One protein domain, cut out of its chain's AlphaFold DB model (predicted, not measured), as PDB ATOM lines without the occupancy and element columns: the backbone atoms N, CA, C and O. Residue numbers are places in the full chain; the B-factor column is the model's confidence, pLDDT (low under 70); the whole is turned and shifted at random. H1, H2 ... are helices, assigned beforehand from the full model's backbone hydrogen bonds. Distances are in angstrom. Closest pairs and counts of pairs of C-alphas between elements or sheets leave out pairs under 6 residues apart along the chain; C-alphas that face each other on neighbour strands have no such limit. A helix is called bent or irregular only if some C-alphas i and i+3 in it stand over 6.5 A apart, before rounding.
ATOM      1  N   LYS A   2      93.679 263.561 143.172       57.53
ATOM      2  CA  LYS A   2      94.397 264.773 142.699       57.53
ATOM      3  C   LYS A   2      93.542 265.831 141.968       57.53
ATOM      4  O   LYS A   2      93.862 267.009 142.038       57.53
ATOM      5  N   SER A   3      92.418 265.447 141.356       75.75
ATOM      6  CA  SER A   3      91.487 266.397 140.717       75.75
ATOM      7  C   SER A   3      90.411 266.960 141.650       75.75
ATOM      8  O   SER A   3      89.649 267.832 141.238       75.75
ATOM      9  N   TYR A   4      90.296 266.462 142.887       90.31
ATOM     10  CA  TYR A   4      89.189 266.841 143.768       90.31
ATOM     11  C   TYR A   4      89.319 268.291 144.232       90.31
ATOM     12  O   TYR A   4      88.389 269.071 144.039       90.31
ATOM     13  N   ALA A   5      90.487 268.673 144.763       92.31
ATOM     14  CA  ALA A   5      90.736 270.051 145.179       92.31
ATOM     15  C   ALA A   5      90.605 271.033 144.014       92.31
ATOM     16  O   ALA A   5      89.907 272.035 144.131       92.31
ATOM     17  N   GLU A   6      91.193 270.690 142.869       93.50
ATOM     18  CA  GLU A   6      91.078 271.457 141.629       93.50
ATOM     19  C   GLU A   6      89.613 271.675 141.216       93.50
ATOM     20  O   GLU A   6      89.195 272.812 141.011       93.50
ATOM     21  N   SER A   7      88.803 270.610 141.182       93.00
ATOM     22  CA  SER A   7      87.388 270.684 140.790       93.00
ATOM     23  C   SER A   7      86.561 271.524 141.763       93.00
ATOM     24  O   SER A   7      85.722 272.317 141.343       93.00
ATOM     25  N   VAL A   8      86.786 271.366 143.069       94.44
ATOM     26  CA  VAL A   8      86.057 272.119 144.098       94.44
ATOM     27  C   VAL A   8      86.417 273.602 144.051       94.44
ATOM     28  O   VAL A   8      85.527 274.448 144.139       94.44
ATOM     29  N   LEU A   9      87.699 273.932 143.883       94.81
ATOM     30  CA  LEU A   9      88.152 275.316 143.753       94.81
ATOM     31  C   LEU A   9      87.605 275.950 142.472       94.81
ATOM     32  O   LEU A   9      87.056 277.046 142.531       94.81
ATOM     33  N   PHE A  10      87.644 275.232 141.348       94.38
ATOM     34  CA  PHE A  10      87.063 275.696 140.090       94.38
ATOM     35  C   PHE A  10      85.558 275.970 140.212       94.38
ATOM     36  O   PHE A  10      85.088 277.044 139.839       94.38
ATOM     37  N   GLN A  11      84.800 275.053 140.822       93.38
ATOM     38  CA  GLN A  11      83.368 275.270 141.045       93.38
ATOM     39  C   GLN A  11      83.082 276.405 142.030       93.38
ATOM     40  O   GLN A  11      82.077 277.106 141.900       93.38
ATOM     41  N   SER A  12      83.990 276.644 142.977       93.19
ATOM     42  CA  SER A  12      83.899 277.789 143.882       93.19
ATOM     43  C   SER A  12      84.086 279.115 143.139       93.19
ATOM     44  O   SER A  12      83.367 280.072 143.419       93.19
ATOM     45  N   ILE A  13      85.007 279.168 142.168       93.88
ATOM     46  CA  ILE A  13      85.234 280.341 141.309       93.88
ATOM     47  C   ILE A  13      83.987 280.642 140.479       93.88
ATOM     48  O   ILE A  13      83.541 281.789 140.472       93.88
ATOM     49  N   ILE A  14      83.402 279.630 139.826       92.25
ATOM     50  CA  ILE A  14      82.173 279.787 139.029       92.25
ATOM     51  C   ILE A  14      81.041 280.312 139.913       92.25
ATOM     52  O   ILE A  14      80.493 281.382 139.652       92.25
ATOM     53  N   SER A  15      80.770 279.617 141.021       90.00
ATOM     54  CA  SER A  15      79.688 279.965 141.948       90.00
ATOM     55  C   SER A  15      79.822 281.390 142.494       90.00
ATOM     56  O   SER A  15      78.832 282.108 142.629       90.00
ATOM     57  N   LEU A  16      81.046 281.828 142.801       88.06
ATOM     58  CA  LEU A  16      81.297 283.168 143.325       88.06
ATOM     59  C   LEU A  16      81.253 284.248 142.232       88.06
ATOM     60  O   LEU A  16      80.834 285.374 142.508       88.06
ATOM     61  N   SER A  17      81.660 283.924 141.004       86.81
ATOM     62  CA  SER A  17      81.647 284.855 139.868       86.81
ATOM     63  C   SER A  17      80.224 285.131 139.382       86.81
ATOM     64  O   SER A  17      79.862 286.288 139.181       86.81
ATOM     65  N   GLU A  18      79.404 284.086 139.267       82.62
ATOM     66  CA  GLU A  18      78.010 284.169 138.810       82.62
ATOM     67  C   GLU A  18      77.040 284.563 139.933       82.62
ATOM     68  O   GLU A  18      75.976 285.133 139.686       82.62
ATOM     69  N   GLY A  19      77.400 284.281 141.186       73.88
ATOM     70  CA  GLY A  19      76.550 284.534 142.342       73.88
ATOM     71  C   GLY A  19      76.386 286.017 142.679       73.88
ATOM     72  O   GLY A  19      77.296 286.838 142.532       73.88
ATOM     73  N   THR A  20      75.239 286.358 143.267       69.94
ATOM     74  CA  THR A  20      74.955 287.694 143.827       69.94
ATOM     75  C   THR A  20      75.892 288.061 144.981       69.94
ATOM     76  O   THR A  20      76.037 289.236 145.312       69.94
ATOM     77  N   GLY A  21      76.567 287.068 145.573       71.69
ATOM     78  CA  GLY A  21      77.424 287.260 146.730       71.69
ATOM     79  C   GLY A  21      76.615 287.719 147.935       71.69
ATOM     80  O   GLY A  21      77.067 288.582 148.657       71.69
ATOM     81  N   THR A  22      75.397 287.233 148.148       76.75
ATOM     82  CA  THR A  22      74.691 287.405 149.426       76.75
ATOM     83  C   THR A  22      75.266 286.471 150.495       76.75
ATOM     84  O   THR A  22      75.972 285.513 150.171       76.75
ATOM     85  N   ALA A  23      74.935 286.716 151.766       74.50
ATOM     86  CA  ALA A  23      75.297 285.839 152.883       74.50
ATOM     87  C   ALA A  23      74.910 284.377 152.617       74.50
ATOM     88  O   ALA A  23      75.756 283.495 152.719       74.50
ATOM     89  N   ASP A  24      73.671 284.153 152.171       80.94
ATOM     90  CA  ASP A  24      73.149 282.821 151.860       80.94
ATOM     91  C   ASP A  24      73.919 282.166 150.709       80.94
ATOM     92  O   ASP A  24      74.247 280.984 150.774       80.94
ATOM     93  N   SER A  25      74.289 282.934 149.676       84.12
ATOM     94  CA  SER A  25      75.100 282.401 148.572       84.12
ATOM     95  C   SER A  25      76.524 282.030 149.012       84.12
ATOM     96  O   SER A  25      77.088 281.060 148.509       84.12
ATOM     97  N   LEU A  26      77.102 282.751 149.981       85.56
ATOM     98  CA  LEU A  26      78.413 282.430 150.552       85.56
ATOM     99  C   LEU A  26      78.352 281.265 151.541       85.56
ATOM    100  O   LEU A  26      79.282 280.459 151.584       85.56
ATOM    101  N   ALA A  27      77.270 281.149 152.310       85.75
ATOM    102  CA  ALA A  27      77.010 279.984 153.145       85.75
ATOM    103  C   ALA A  27      76.867 278.732 152.268       85.75
ATOM    104  O   ALA A  27      77.574 277.751 152.488       85.75
ATOM    105  N   ALA A  28      76.087 278.817 151.187       87.06
ATOM    106  CA  ALA A  28      75.960 277.749 150.203       87.06
ATOM    107  C   ALA A  28      77.303 277.410 149.530       87.06
ATOM    108  O   ALA A  28      77.623 276.234 149.369       87.06
ATOM    109  N   LEU A  29      78.123 278.404 149.168       90.06
ATOM    110  CA  LEU A  29      79.487 278.187 148.662       90.06
ATOM    111  C   LEU A  29      80.354 277.423 149.677       90.06
ATOM    112  O   LEU A  29      81.080 276.493 149.317       90.06
ATOM    113  N   SER A  30      80.282 277.821 150.949       89.19
ATOM    114  CA  SER A  30      81.017 277.185 152.040       89.19
ATOM    115  C   SER A  30      80.599 275.727 152.206       89.19
ATOM    116  O   SER A  30      81.446 274.836 152.137       89.19
ATOM    117  N   GLU A  31      79.305 275.460 152.365       88.69
ATOM    118  CA  GLU A  31      78.758 274.122 152.608       88.69
ATOM    119  C   GLU A  31      78.981 273.177 151.422       88.69
ATOM    120  O   GLU A  31      79.434 272.045 151.601       88.69
ATOM    121  N   ASN A  32      78.736 273.646 150.197       87.81
ATOM    122  CA  ASN A  32      78.785 272.786 149.015       87.81
ATOM    123  C   ASN A  32      80.205 272.502 148.519       87.81
ATOM    124  O   ASN A  32      80.430 271.453 147.904       87.81
ATOM    125  N   TYR A  33      81.154 273.406 148.787       91.75
ATOM    126  CA  TYR A  33      82.485 273.366 148.184       91.75
ATOM    127  C   TYR A  33      83.608 273.544 149.209       91.75
ATOM    128  O   TYR A  33      84.280 272.576 149.567       91.75
ATOM    129  N   ILE A  34      83.828 274.767 149.697       91.00
ATOM    130  CA  ILE A  34      85.069 275.133 150.400       91.00
ATOM    131  C   ILE A  34      85.246 274.370 151.725       91.00
ATOM    132  O   ILE A  34      86.359 273.955 152.055       91.00
ATOM    133  N   SER A  35      84.171 274.133 152.481       90.44
ATOM    134  CA  SER A  35      84.231 273.391 153.751       90.44
ATOM    135  C   SER A  35      84.683 271.940 153.562       90.44
ATOM    136  O   SER A  35      85.422 271.422 154.402       90.44
ATOM    137  N   ARG A  36      84.331 271.332 152.422       90.25
ATOM    138  CA  ARG A  36      84.625 269.937 152.073       90.25
ATOM    139  C   ARG A  36      86.079 269.689 151.686       90.25
ATOM    140  O   ARG A  36      86.456 268.531 151.534       90.25
ATOM    141  N   LEU A  37      86.878 270.742 151.504       91.50
ATOM    142  CA  LEU A  37      88.320 270.617 151.296       91.50
ATOM    143  C   LEU A  37      89.025 270.409 152.630       91.50
ATOM    144  O   LEU A  37      89.140 271.332 153.437       91.50
ATOM    145  N   GLY A  38      89.523 269.206 152.867       90.44
ATOM    146  CA  GLY A  38      90.442 268.918 153.954       90.44
ATOM    147  C   GLY A  38      91.855 269.411 153.646       90.44
ATOM    148  O   GLY A  38      92.259 269.575 152.497       90.44
ATOM    149  N   SER A  39      92.665 269.586 154.690       88.69
ATOM    150  CA  SER A  39      94.089 269.915 154.531       88.69
ATOM    151  C   SER A  39      94.857 268.839 153.751       88.69
ATOM    152  O   SER A  39      95.877 269.136 153.141       88.69
ATOM    153  N   SER A  40      94.394 267.586 153.782       90.62
ATOM    154  CA  SER A  40      94.964 266.469 153.021       90.62
ATOM    155  C   SER A  40      94.674 266.535 151.524       90.62
ATOM    156  O   SER A  40      95.401 265.912 150.758       90.62
ATOM    157  N   ASP A  41      93.641 267.273 151.114       90.69
ATOM    158  CA  ASP A  41      93.239 267.374 149.708       90.69
ATOM    159  C   ASP A  41      94.114 268.359 148.930       90.69
ATOM    160  O   ASP A  41      94.136 268.328 147.702       90.69
ATOM    161  N   VAL A  42      94.857 269.213 149.643       90.94
ATOM    162  CA  VAL A  42      95.799 270.175 149.069       90.94
ATOM    163  C   VAL A  42      97.252 269.852 149.460       90.94
ATOM    164  O   VAL A  42      97.520 269.389 150.581       90.94
ATOM    165  N   PRO A  43      98.218 270.130 148.565       90.06
ATOM    166  CA  PRO A  43      99.643 270.013 148.856       90.06
ATOM    167  C   PRO A  43     100.053 270.790 150.110       90.06
ATOM    168  O   PRO A  43      99.512 271.858 150.396       90.06
ATOM    169  N   ILE A  44     101.045 270.276 150.849       92.25
ATOM    170  CA  ILE A  44     101.527 270.876 152.108       92.25
ATOM    171  C   ILE A  44     101.802 272.386 151.984       92.25
ATOM    172  O   ILE A  44     101.307 273.118 152.847       92.25
ATOM    173  N   PRO A  45     102.496 272.879 150.935       91.44
ATOM    174  CA  PRO A  45     102.774 274.310 150.793       91.44
ATOM    175  C   PRO A  45     101.511 275.177 150.682       91.44
ATOM    176  O   PRO A  45     101.511 276.325 151.116       91.44
ATOM    177  N   LEU A  46     100.413 274.616 150.163       94.06
ATOM    178  CA  LEU A  46      99.173 275.336 149.856       94.06
ATOM    179  C   LEU A  46      98.141 275.282 150.991       94.06
ATOM    180  O   LEU A  46      97.135 275.993 150.971       94.06
ATOM    181  N   ARG A  47      98.389 274.484 152.039       94.25
ATOM    182  CA  ARG A  47      97.472 274.345 153.187       94.25
ATOM    183  C   ARG A  47      97.217 275.661 153.914       94.25
ATOM    184  O   ARG A  47      96.114 275.872 154.418       94.25
ATOM    185  N   LYS A  48      98.217 276.547 153.970       93.94
ATOM    186  CA  LYS A  48      98.053 277.881 154.561       93.94
ATOM    187  C   LYS A  48      97.069 278.720 153.744       93.94
ATOM    188  O   LYS A  48      96.139 279.266 154.323       93.94
ATOM    189  N   ALA A  49      97.230 278.756 152.422       92.94
ATOM    190  CA  ALA A  49      96.329 279.486 151.534       92.94
ATOM    191  C   ALA A  49      94.881 278.974 151.648       92.94
ATOM    192  O   ALA A  49      93.958 279.772 151.789       92.94
ATOM    193  N   LEU A  50      94.674 277.652 151.729       94.75
ATOM    194  CA  LEU A  50      93.344 277.080 151.990       94.75
ATOM    195  C   LEU A  50      92.749 277.556 153.328       94.75
ATOM    196  O   LEU A  50      91.557 277.857 153.409       94.75
ATOM    197  N   LYS A  51      93.562 277.629 154.388       94.31
ATOM    198  CA  LYS A  51      93.118 278.139 155.693       94.31
ATOM    199  C   LYS A  51      92.725 279.616 155.612       94.31
ATOM    200  O   LYS A  51      91.695 279.989 156.169       94.31
ATOM    201  N   ASP A  52      93.513 280.424 154.910       92.00
ATOM    202  CA  ASP A  52      93.268 281.858 154.744       92.00
ATOM    203  C   ASP A  52      91.967 282.107 153.951       92.00
ATOM    204  O   ASP A  52      91.136 282.916 154.371       92.00
ATOM    205  N   VAL A  53      91.713 281.326 152.891       93.50
ATOM    206  CA  VAL A  53      90.440 281.324 152.142       93.50
ATOM    207  C   VAL A  53      89.255 281.007 153.058       93.50
ATOM    208  O   VAL A  53      88.267 281.744 153.075       93.50
ATOM    209  N   LYS A  54      89.346 279.930 153.851       93.19
ATOM    210  CA  LYS A  54      88.277 279.524 154.780       93.19
ATOM    211  C   LYS A  54      87.995 280.587 155.839       93.19
ATOM    212  O   LYS A  54      86.834 280.855 156.136       93.19
ATOM    213  N   ALA A  55      89.043 281.193 156.393       91.00
ATOM    214  CA  ALA A  55      88.915 282.235 157.404       91.00
ATOM    215  C   ALA A  55      88.233 283.487 156.840       91.00
ATOM    216  O   ALA A  55      87.333 284.038 157.476       91.00
ATOM    217  N   LEU A  56      88.614 283.912 155.628       89.44
ATOM    218  CA  LEU A  56      87.967 285.043 154.969       89.44
ATOM    219  C   LEU A  56      86.497 284.742 154.662       89.44
ATOM    220  O   LEU A  56      85.642 285.579 154.938       89.44
ATOM    221  N   LEU A  57      86.189 283.551 154.143       89.38
ATOM    222  CA  LEU A  57      84.814 283.141 153.855       89.38
ATOM    223  C   LEU A  57      83.938 283.153 155.116       89.38
ATOM    224  O   LEU A  57      82.862 283.746 155.097       89.38
ATOM    225  N   ALA A  58      84.420 282.583 156.224       88.50
ATOM    226  CA  ALA A  58      83.711 282.610 157.505       88.50
ATOM    227  C   ALA A  58      83.453 284.048 157.987       88.50
ATOM    228  O   ALA A  58      82.325 284.400 158.329       88.50
ATOM    229  N   ALA A  59      84.466 284.918 157.908       85.12
ATOM    230  CA  ALA A  59      84.327 286.323 158.283       85.12
ATOM    231  C   ALA A  59      83.313 287.085 157.407       85.12
ATOM    232  O   ALA A  59      82.690 288.042 157.875       85.12
ATOM    233  N   LEU A  60      83.148 286.699 156.137       83.31
ATOM    234  CA  LEU A  60      82.157 287.293 155.234       83.31
ATOM    235  C   LEU A  60      80.735 286.811 155.510       83.31
ATOM    236  O   LEU A  60      79.801 287.597 155.354       83.31
ATOM    237  N   ILE A  61      80.581 285.561 155.945       84.00
ATOM    238  CA  ILE A  61      79.298 285.012 156.383       84.00
ATOM    239  C   ILE A  61      78.857 285.723 157.675       84.00
ATOM    240  O   ILE A  61      77.788 286.329 157.703       84.00
ATOM    241  N   GLU A  62      79.709 285.772 158.706       79.25
ATOM    242  CA  GLU A  62      79.389 286.377 160.015       79.25
ATOM    243  C   GLU A  62      79.094 287.887 159.951       79.25
ATOM    244  O   GLU A  62      78.151 288.378 160.582       79.25
ATOM    245  N   LYS A  63      79.869 288.653 159.166       66.75
ATOM    246  CA  LYS A  63      79.674 290.113 159.041       66.75
ATOM    247  C   LYS A  63      78.394 290.507 158.308       66.75
ATOM    248  O   LYS A  63      77.980 291.658 158.400       66.75
ATOM    249  N   ASN A  64      77.771 289.585 157.581       60.84
ATOM    250  CA  ASN A  64      76.506 289.847 156.903       60.84
ATOM    251  C   ASN A  64      75.302 289.694 157.845       60.84
ATOM    252  O   ASN A  64      74.350 290.464 157.743       60.84
ATOM    253  N   TYR A  65      75.373 288.771 158.811       58.34
ATOM    254  CA  TYR A  65      74.341 288.620 159.845       58.34
ATOM    255  C   TYR A  65      74.266 289.824 160.803       58.34
ATOM    256  O   TYR A  65      73.258 290.003 161.478       58.34
ATOM    257  N   SER A  66      75.310 290.661 160.851       57.75
ATOM    258  CA  SER A  66      75.478 291.767 161.810       57.75
ATOM    259  C   SER A  66      75.237 293.184 161.250       57.75
ATOM    260  O   SER A  66      75.479 294.155 161.961       57.75
ATOM    261  N   GLN A  67      74.644 293.310 160.052       57.31
ATOM    262  CA  GLN A  67      74.077 294.552 159.481       57.31
ATOM    263  C   GLN A  67      75.063 295.580 158.847       57.31
ATOM    264  O   GLN A  67      76.124 295.905 159.372       57.31
ATOM    265  N   THR A  68      74.623 296.176 157.723       52.47
ATOM    266  CA  THR A  68      75.000 297.503 157.157       52.47
ATOM    267  C   THR A  68      76.462 297.778 156.750       52.47
ATOM    268  O   THR A  68      77.018 298.841 157.017       52.47
ATOM    269  N   GLY A  69      77.098 296.874 156.001       57.88
ATOM    270  CA  GLY A  69      78.265 297.249 155.187       57.88
ATOM    271  C   GLY A  69      77.843 298.007 153.921       57.88
ATOM    272  O   GLY A  69      76.871 297.615 153.277       57.88
ATOM    273  N   SER A  70      78.559 299.066 153.518       66.19
ATOM    274  CA  SER A  70      78.298 299.688 152.209       66.19
ATOM    275  C   SER A  70      78.536 298.665 151.089       66.19
ATOM    276  O   SER A  70      79.491 297.882 151.141       66.19
ATOM    277  N   HIS A  71      77.686 298.683 150.059       68.62
ATOM    278  CA  HIS A  71      77.782 297.783 148.904       68.62
ATOM    279  C   HIS A  71      79.193 297.766 148.276       68.62
ATOM    280  O   HIS A  71      79.661 296.733 147.804       68.62
ATOM    281  N   ALA A  72      79.922 298.887 148.315       69.69
ATOM    282  CA  ALA A  72      81.290 298.976 147.801       69.69
ATOM    283  C   ALA A  72      82.303 298.158 148.625       69.69
ATOM    284  O   ALA A  72      83.130 297.441 148.060       69.69
ATOM    285  N   VAL A  73      82.219 298.211 149.961       71.50
ATOM    286  CA  VAL A  73      83.068 297.396 150.853       71.50
ATOM    287  C   VAL A  73      82.757 295.912 150.670       71.50
ATOM    288  O   VAL A  73      83.656 295.073 150.725       71.50
ATOM    289  N   TRP A  74      81.488 295.592 150.423       71.12
ATOM    290  CA  TRP A  74      81.053 294.237 150.126       71.12
ATOM    291  C   TRP A  74      81.661 293.701 148.825       71.12
ATOM    292  O   TRP A  74      82.321 292.661 148.834       71.12
ATOM    293  N   MET A  75      81.524 294.451 147.730       72.75
ATOM    294  CA  MET A  75      82.090 294.083 146.430       72.75
ATOM    295  C   MET A  75      83.613 293.922 146.480       72.75
ATOM    296  O   MET A  75      84.148 292.958 145.936       72.75
ATOM    297  N   SER A  76      84.313 294.802 147.200       80.81
ATOM    298  CA  SER A  76      85.765 294.698 147.398       80.81
ATOM    299  C   SER A  76      86.167 293.403 148.115       80.81
ATOM    300  O   SER A  76      87.115 292.730 147.708       80.81
ATOM    301  N   LYS A  77      85.420 292.995 149.145       80.75
ATOM    302  CA  LYS A  77      85.704 291.755 149.876       80.75
ATOM    303  C   LYS A  77      85.333 290.493 149.100       80.75
ATOM    304  O   LYS A  77      86.082 289.521 149.160       80.75
ATOM    305  N   LYS A  78      84.228 290.512 148.346       85.00
ATOM    306  CA  LYS A  78      83.873 289.440 147.403       85.00
ATOM    307  C   LYS A  78      84.993 289.244 146.378       85.00
ATOM    308  O   LYS A  78      85.427 288.118 146.155       85.00
ATOM    309  N   GLN A  79      85.502 290.340 145.814       87.25
ATOM    310  CA  GLN A  79      86.610 290.306 144.862       87.25
ATOM    311  C   GLN A  79      87.898 289.761 145.494       87.25
ATOM    312  O   GLN A  79      88.609 288.979 144.866       87.25
ATOM    313  N   CYS A  80      88.184 290.128 146.745       89.38
ATOM    314  CA  CYS A  80      89.320 289.587 147.493       89.38
ATOM    315  C   CYS A  80      89.203 288.065 147.680       89.38
ATOM    316  O   CYS A  80      90.156 287.344 147.395       89.38
ATOM    317  N   LEU A  81      88.025 287.563 148.068       91.31
ATOM    318  CA  LEU A  81      87.779 286.125 148.180       91.31
ATOM    319  C   LEU A  81      87.946 285.410 146.831       91.31
ATOM    320  O   LEU A  81      88.607 284.376 146.773       91.31
ATOM    321  N   LEU A  82      87.389 285.967 145.753       93.00
ATOM    322  CA  LEU A  82      87.531 285.412 144.404       93.00
ATOM    323  C   LEU A  82      89.000 285.325 143.982       93.00
ATOM    324  O   LEU A  82      89.425 284.304 143.446       93.00
ATOM    325  N   THR A  83      89.776 286.368 144.275       93.88
ATOM    326  CA  THR A  83      91.212 286.419 143.977       93.88
ATOM    327  C   THR A  83      91.953 285.309 144.719       93.88
ATOM    328  O   THR A  83      92.620 284.504 144.081       93.88
ATOM    329  N   LEU A  84      91.745 285.173 146.034       94.25
ATOM    330  CA  LEU A  84      92.413 284.143 146.838       94.25
ATOM    331  C   LEU A  84      92.050 282.713 146.409       94.25
ATOM    332  O   LEU A  84      92.914 281.838 146.386       94.25
ATOM    333  N   ILE A  85      90.785 282.455 146.062       95.06
ATOM    334  CA  ILE A  85      90.372 281.136 145.553       95.06
ATOM    335  C   ILE A  85      91.024 280.865 144.189       95.06
ATOM    336  O   ILE A  85      91.454 279.742 143.934       95.06
ATOM    337  N   THR A  86      91.132 281.881 143.327       95.75
ATOM    338  CA  THR A  86      91.750 281.763 141.995       95.75
ATOM    339  C   THR A  86      93.256 281.520 142.080       95.75
ATOM    340  O   THR A  86      93.785 280.679 141.352       95.75
ATOM    341  N   GLU A  87      93.948 282.209 142.987       95.62
ATOM    342  CA  GLU A  87      95.368 281.979 143.271       95.62
ATOM    343  C   GLU A  87      95.589 280.546 143.760       95.62
ATOM    344  O   GLU A  87      96.367 279.800 143.168       95.62
ATOM    345  N   LEU A  88      94.811 280.107 144.757       95.44
ATOM    346  CA  LEU A  88      94.893 278.742 145.273       95.44
ATOM    347  C   LEU A  88      94.585 277.689 144.196       95.44
ATOM    348  O   LEU A  88      95.253 276.658 144.142       95.44
ATOM    349  N   TYR A  89      93.593 277.929 143.336       96.00
ATOM    350  CA  TYR A  89      93.295 277.060 142.195       96.00
ATOM    351  C   TYR A  89      94.496 276.941 141.253       96.00
ATOM    352  O   TYR A  89      94.898 275.831 140.906       96.00
ATOM    353  N   THR A  90      95.094 278.074 140.886       95.81
ATOM    354  CA  THR A  90      96.242 278.124 139.972       95.81
ATOM    355  C   THR A  90      97.436 277.368 140.550       95.81
ATOM    356  O   THR A  90      98.048 276.558 139.853       95.81
ATOM    357  N   ASP A  91      97.717 277.554 141.840       95.19
ATOM    358  CA  ASP A  91      98.799 276.854 142.531       95.19
ATOM    359  C   ASP A  91      98.559 275.338 142.604       95.19
ATOM    360  O   ASP A  91      99.486 274.545 142.417       95.19
ATOM    361  N   VAL A  92      97.314 274.910 142.844       94.25
ATOM    362  CA  VAL A  92      96.941 273.486 142.845       94.25
ATOM    363  C   VAL A  92      97.124 272.873 141.456       94.25
ATOM    364  O   VAL A  92      97.699 271.789 141.347       94.25
ATOM    365  N   VAL A  93      96.693 273.560 140.394       94.25
ATOM    366  CA  VAL A  93      96.878 273.109 139.004       94.25
ATOM    367  C   VAL A  93      98.363 273.000 138.660       94.25
ATOM    368  O   VAL A  93      98.799 271.986 138.113       94.25
ATOM    369  N   ALA A  94      99.162 274.007 139.024       93.62
ATOM    370  CA  ALA A  94     100.602 273.999 138.796       93.62
ATOM    371  C   ALA A  94     101.280 272.829 139.526       93.62
ATOM    372  O   ALA A  94     102.083 272.107 138.934       93.62
ATOM    373  N   TRP A  95     100.912 272.588 140.786       92.38
ATOM    374  CA  TRP A  95     101.430 271.457 141.553       92.38
ATOM    375  C   TRP A  95     101.065 270.113 140.912       92.38
ATOM    376  O   TRP A  95     101.927 269.250 140.738       92.38
ATOM    377  N   ASN A  96      99.803 269.952 140.503       90.56
ATOM    378  CA  ASN A  96      99.330 268.759 139.804       90.56
ATOM    379  C   ASN A  96     100.134 268.500 138.519       90.56
ATOM    380  O   ASN A  96     100.529 267.361 138.267       90.56
ATOM    381  N   ALA A  97     100.421 269.543 137.735       91.31
ATOM    382  CA  ALA A  97     101.220 269.438 136.517       91.31
ATOM    383  C   ALA A  97     102.667 268.996 136.803       91.31
ATOM    384  O   ALA A  97     103.189 268.111 136.122       91.31
ATOM    385  N   VAL A  98     103.298 269.547 137.845       91.50
ATOM    386  CA  VAL A  98     104.651 269.145 138.269       91.50
ATOM    387  C   VAL A  98     104.685 267.676 138.689       91.50
ATOM    388  O   VAL A  98     105.567 266.929 138.264       91.50
ATOM    389  N   GLU A  99     103.713 267.219 139.480       89.38
ATOM    390  CA  GLU A  99     103.652 265.815 139.896       89.38
ATOM    391  C   GLU A  99     103.437 264.857 138.718       89.38
ATOM    392  O   GLU A  99     104.007 263.761 138.700       89.38
ATOM    393  N   GLN A 100     102.626 265.251 137.734       89.19
ATOM    394  CA  GLN A 100     102.427 264.479 136.508       89.19
ATOM    395  C   GLN A 100     103.710 264.406 135.683       89.19
ATOM    396  O   GLN A 100     104.076 263.318 135.241       89.19
ATOM    397  N   TYR A 101     104.422 265.526 135.537       91.19
ATOM    398  CA  TYR A 101     105.708 265.568 134.851       91.19
ATOM    399  C   TYR A 101     106.723 264.624 135.506       91.19
ATOM    400  O   TYR A 101     107.268 263.758 134.828       91.19
ATOM    401  N   ILE A 102     106.906 264.708 136.829       90.31
ATOM    402  CA  ILE A 102     107.829 263.828 137.569       90.31
ATOM    403  C   ILE A 102     107.452 262.354 137.375       90.31
ATOM    404  O   ILE A 102     108.320 261.523 137.108       90.31
ATOM    405  N   SER A 103     106.160 262.033 137.471       88.88
ATOM    406  CA  SER A 103     105.664 260.662 137.299       88.88
ATOM    407  C   SER A 103     105.923 260.140 135.880       88.88
ATOM    408  O   SER A 103     106.353 258.999 135.706       88.88
ATOM    409  N   ALA A 104     105.712 260.980 134.861       88.75
ATOM    410  CA  ALA A 104     105.986 260.649 133.466       88.75
ATOM    411  C   ALA A 104     107.489 260.460 133.205       88.75
ATOM    412  O   ALA A 104     107.882 259.486 132.565       88.75
ATOM    413  N   SER A 105     108.339 261.337 133.746       89.12
ATOM    414  CA  SER A 105     109.796 261.207 133.639       89.12
ATOM    415  C   SER A 105     110.300 259.914 134.280       89.12
ATOM    416  O   SER A 105     111.112 259.213 133.682       89.12
ATOM    417  N   GLN A 106     109.796 259.557 135.466       87.88
ATOM    418  CA  GLN A 106     110.138 258.292 136.120       87.88
ATOM    419  C   GLN A 106     109.722 257.092 135.265       87.88
ATOM    420  O   GLN A 106     110.529 256.193 135.044       87.88
ATOM    421  N   PHE A 107     108.494 257.088 134.739       85.75
ATOM    422  CA  PHE A 107     108.017 256.018 133.865       85.75
ATOM    423  C   PHE A 107     108.923 255.822 132.638       85.75
ATOM    424  O   PHE A 107     109.309 254.690 132.342       85.75
ATOM    425  N   LEU A 108     109.307 256.913 131.967       82.31
ATOM    426  CA  LEU A 108     110.192 256.857 130.801       82.31
ATOM    427  C   LEU A 108     111.569 256.278 131.157       82.31
ATOM    428  O   LEU A 108     112.011 255.334 130.501       82.31
ATOM    429  N   LEU A 109     112.190 256.746 132.244       77.50
ATOM    430  CA  LEU A 109     113.490 256.243 132.713       77.50
ATOM    431  C   LEU A 109     113.464 254.733 133.019       77.50
ATOM    432  O   LEU A 109     114.399 254.010 132.678       77.50
ATOM    433  N   PHE A 110     112.380 254.225 133.616       68.62
ATOM    434  CA  PHE A 110     112.235 252.787 133.877       68.62
ATOM    435  C   PHE A 110     111.891 251.968 132.622       68.62
ATOM    436  O   PHE A 110     112.212 250.780 132.563       68.62
ATOM    437  N   SER A 111     111.266 252.579 131.612       67.00
ATOM    438  CA  SER A 111     110.966 251.914 130.337       67.00
ATOM    439  C   SER A 111     112.216 251.714 129.465       67.00
ATOM    440  O   SER A 111     112.378 250.651 128.866       67.00
ATOM    441  N   GLU A 112     113.155 252.665 129.470       58.72
ATOM    442  CA  GLU A 112     114.436 252.539 128.758       58.72
ATOM    443  C   GLU A 112     115.361 251.502 129.414       58.72
ATOM    444  O   GLU A 112     116.003 250.712 128.717       58.72
ATOM    445  N   GLY A 113     115.361 251.416 130.750       54.59
ATOM    446  CA  GLY A 113     116.135 250.414 131.493       54.59
ATOM    447  C   GLY A 113     115.720 248.960 131.217       54.59
ATOM    448  O   GLY A 113     116.559 248.063 131.282       54.59
TER     449      GLY A 113
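This is residues 2 to 113 of the 126 residues of an uncharacterized protein of Enterobacter sp. FS01 (UniProt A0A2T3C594). One very long helix, H4, runs the length of the model; H3 folds back beside it as a long helical hairpin, and the shorter hairpin of H1 and H2 packs on that pair to make a four-helix bundle. The last part of H4, residues 100 to 113, sticks out of the bundle as an arm and makes much of the length; at the other end the turn of residues 66 to 73 also sticks out. The bundle is up and down, each helix running against the one before it in the chain. The printed part has 112 residues with four named helices in the order H1, H2, H3, H4 and no named strand, and its class is all helix. It is loose, with a radius of gyration of the C-alphas of 17.2 A, and spans 68 by 21 by 20 A.

Find C-alpha 71 at (77.782, 297.783, 148.904); from there H4, residues 71 to 113, runs 63.4 A to C-alpha 113 at (116.135, 250.414, 131.493). Before it comes H3, residues 44 to 65, 33.4 A long and irregular, with C-alphas 45 and 48 at 7.0 A. Look back to C-alpha 2 at (94.397, 264.773, 142.699), where H1, residues 2 to 18, begins; it is 25.7 A long and only just irregular, with C-alphas 2 and 5 at 6.9 A. H2, residues 23 to 32, measures 14.1 A.

Start in the bundle at H4, which with residues 78 to 96 alone touches H1; the closest C-alphas are those of Leu 9 and Tyr 89, 5.6 A apart, and the two run opposite ways at a shallow tilt of 25 degrees. With residues 77 to 92 alone H4 touches H3, its hairpin partner, closest at the C-alphas of Val 53 and Leu 84, 6.3 A, opposite ways at a shallow tilt of 22 degrees. H3 touches H2 with residues 57 to 65 alone, closest at the C-alphas of Ala 23 and Ile 61, 5.4 A; this hairpin runs opposite ways at a shallow tilt of 34 degrees, only just short of steep. H1 touches H2 with residues 12 to 16 alone, a hairpin at a shallow tilt of 16 degrees, opposite ways, closest at the C-alphas of Ser 12 and Leu 29, 6.5 A. H1 and H3 are apart, and so are H2 and H4. Every O i to N i+4 pair is within hydrogen-bond range in H2 and H4; H1 has 12 of 13 and H3 14 of 18.

The C-alphas farthest apart are those of Thr 68 and Gly 113, 67.6 A. Without the stretches that stand free, 90 residues span 41 by 21 by 21 A. The printed part has no cut; the link from H2 to H3 is long, with 11 residues, and the other two are tight. Look for pLDDT under 70 at residue 2, residue 20, residues 63 to 72 and residues 110 to 113.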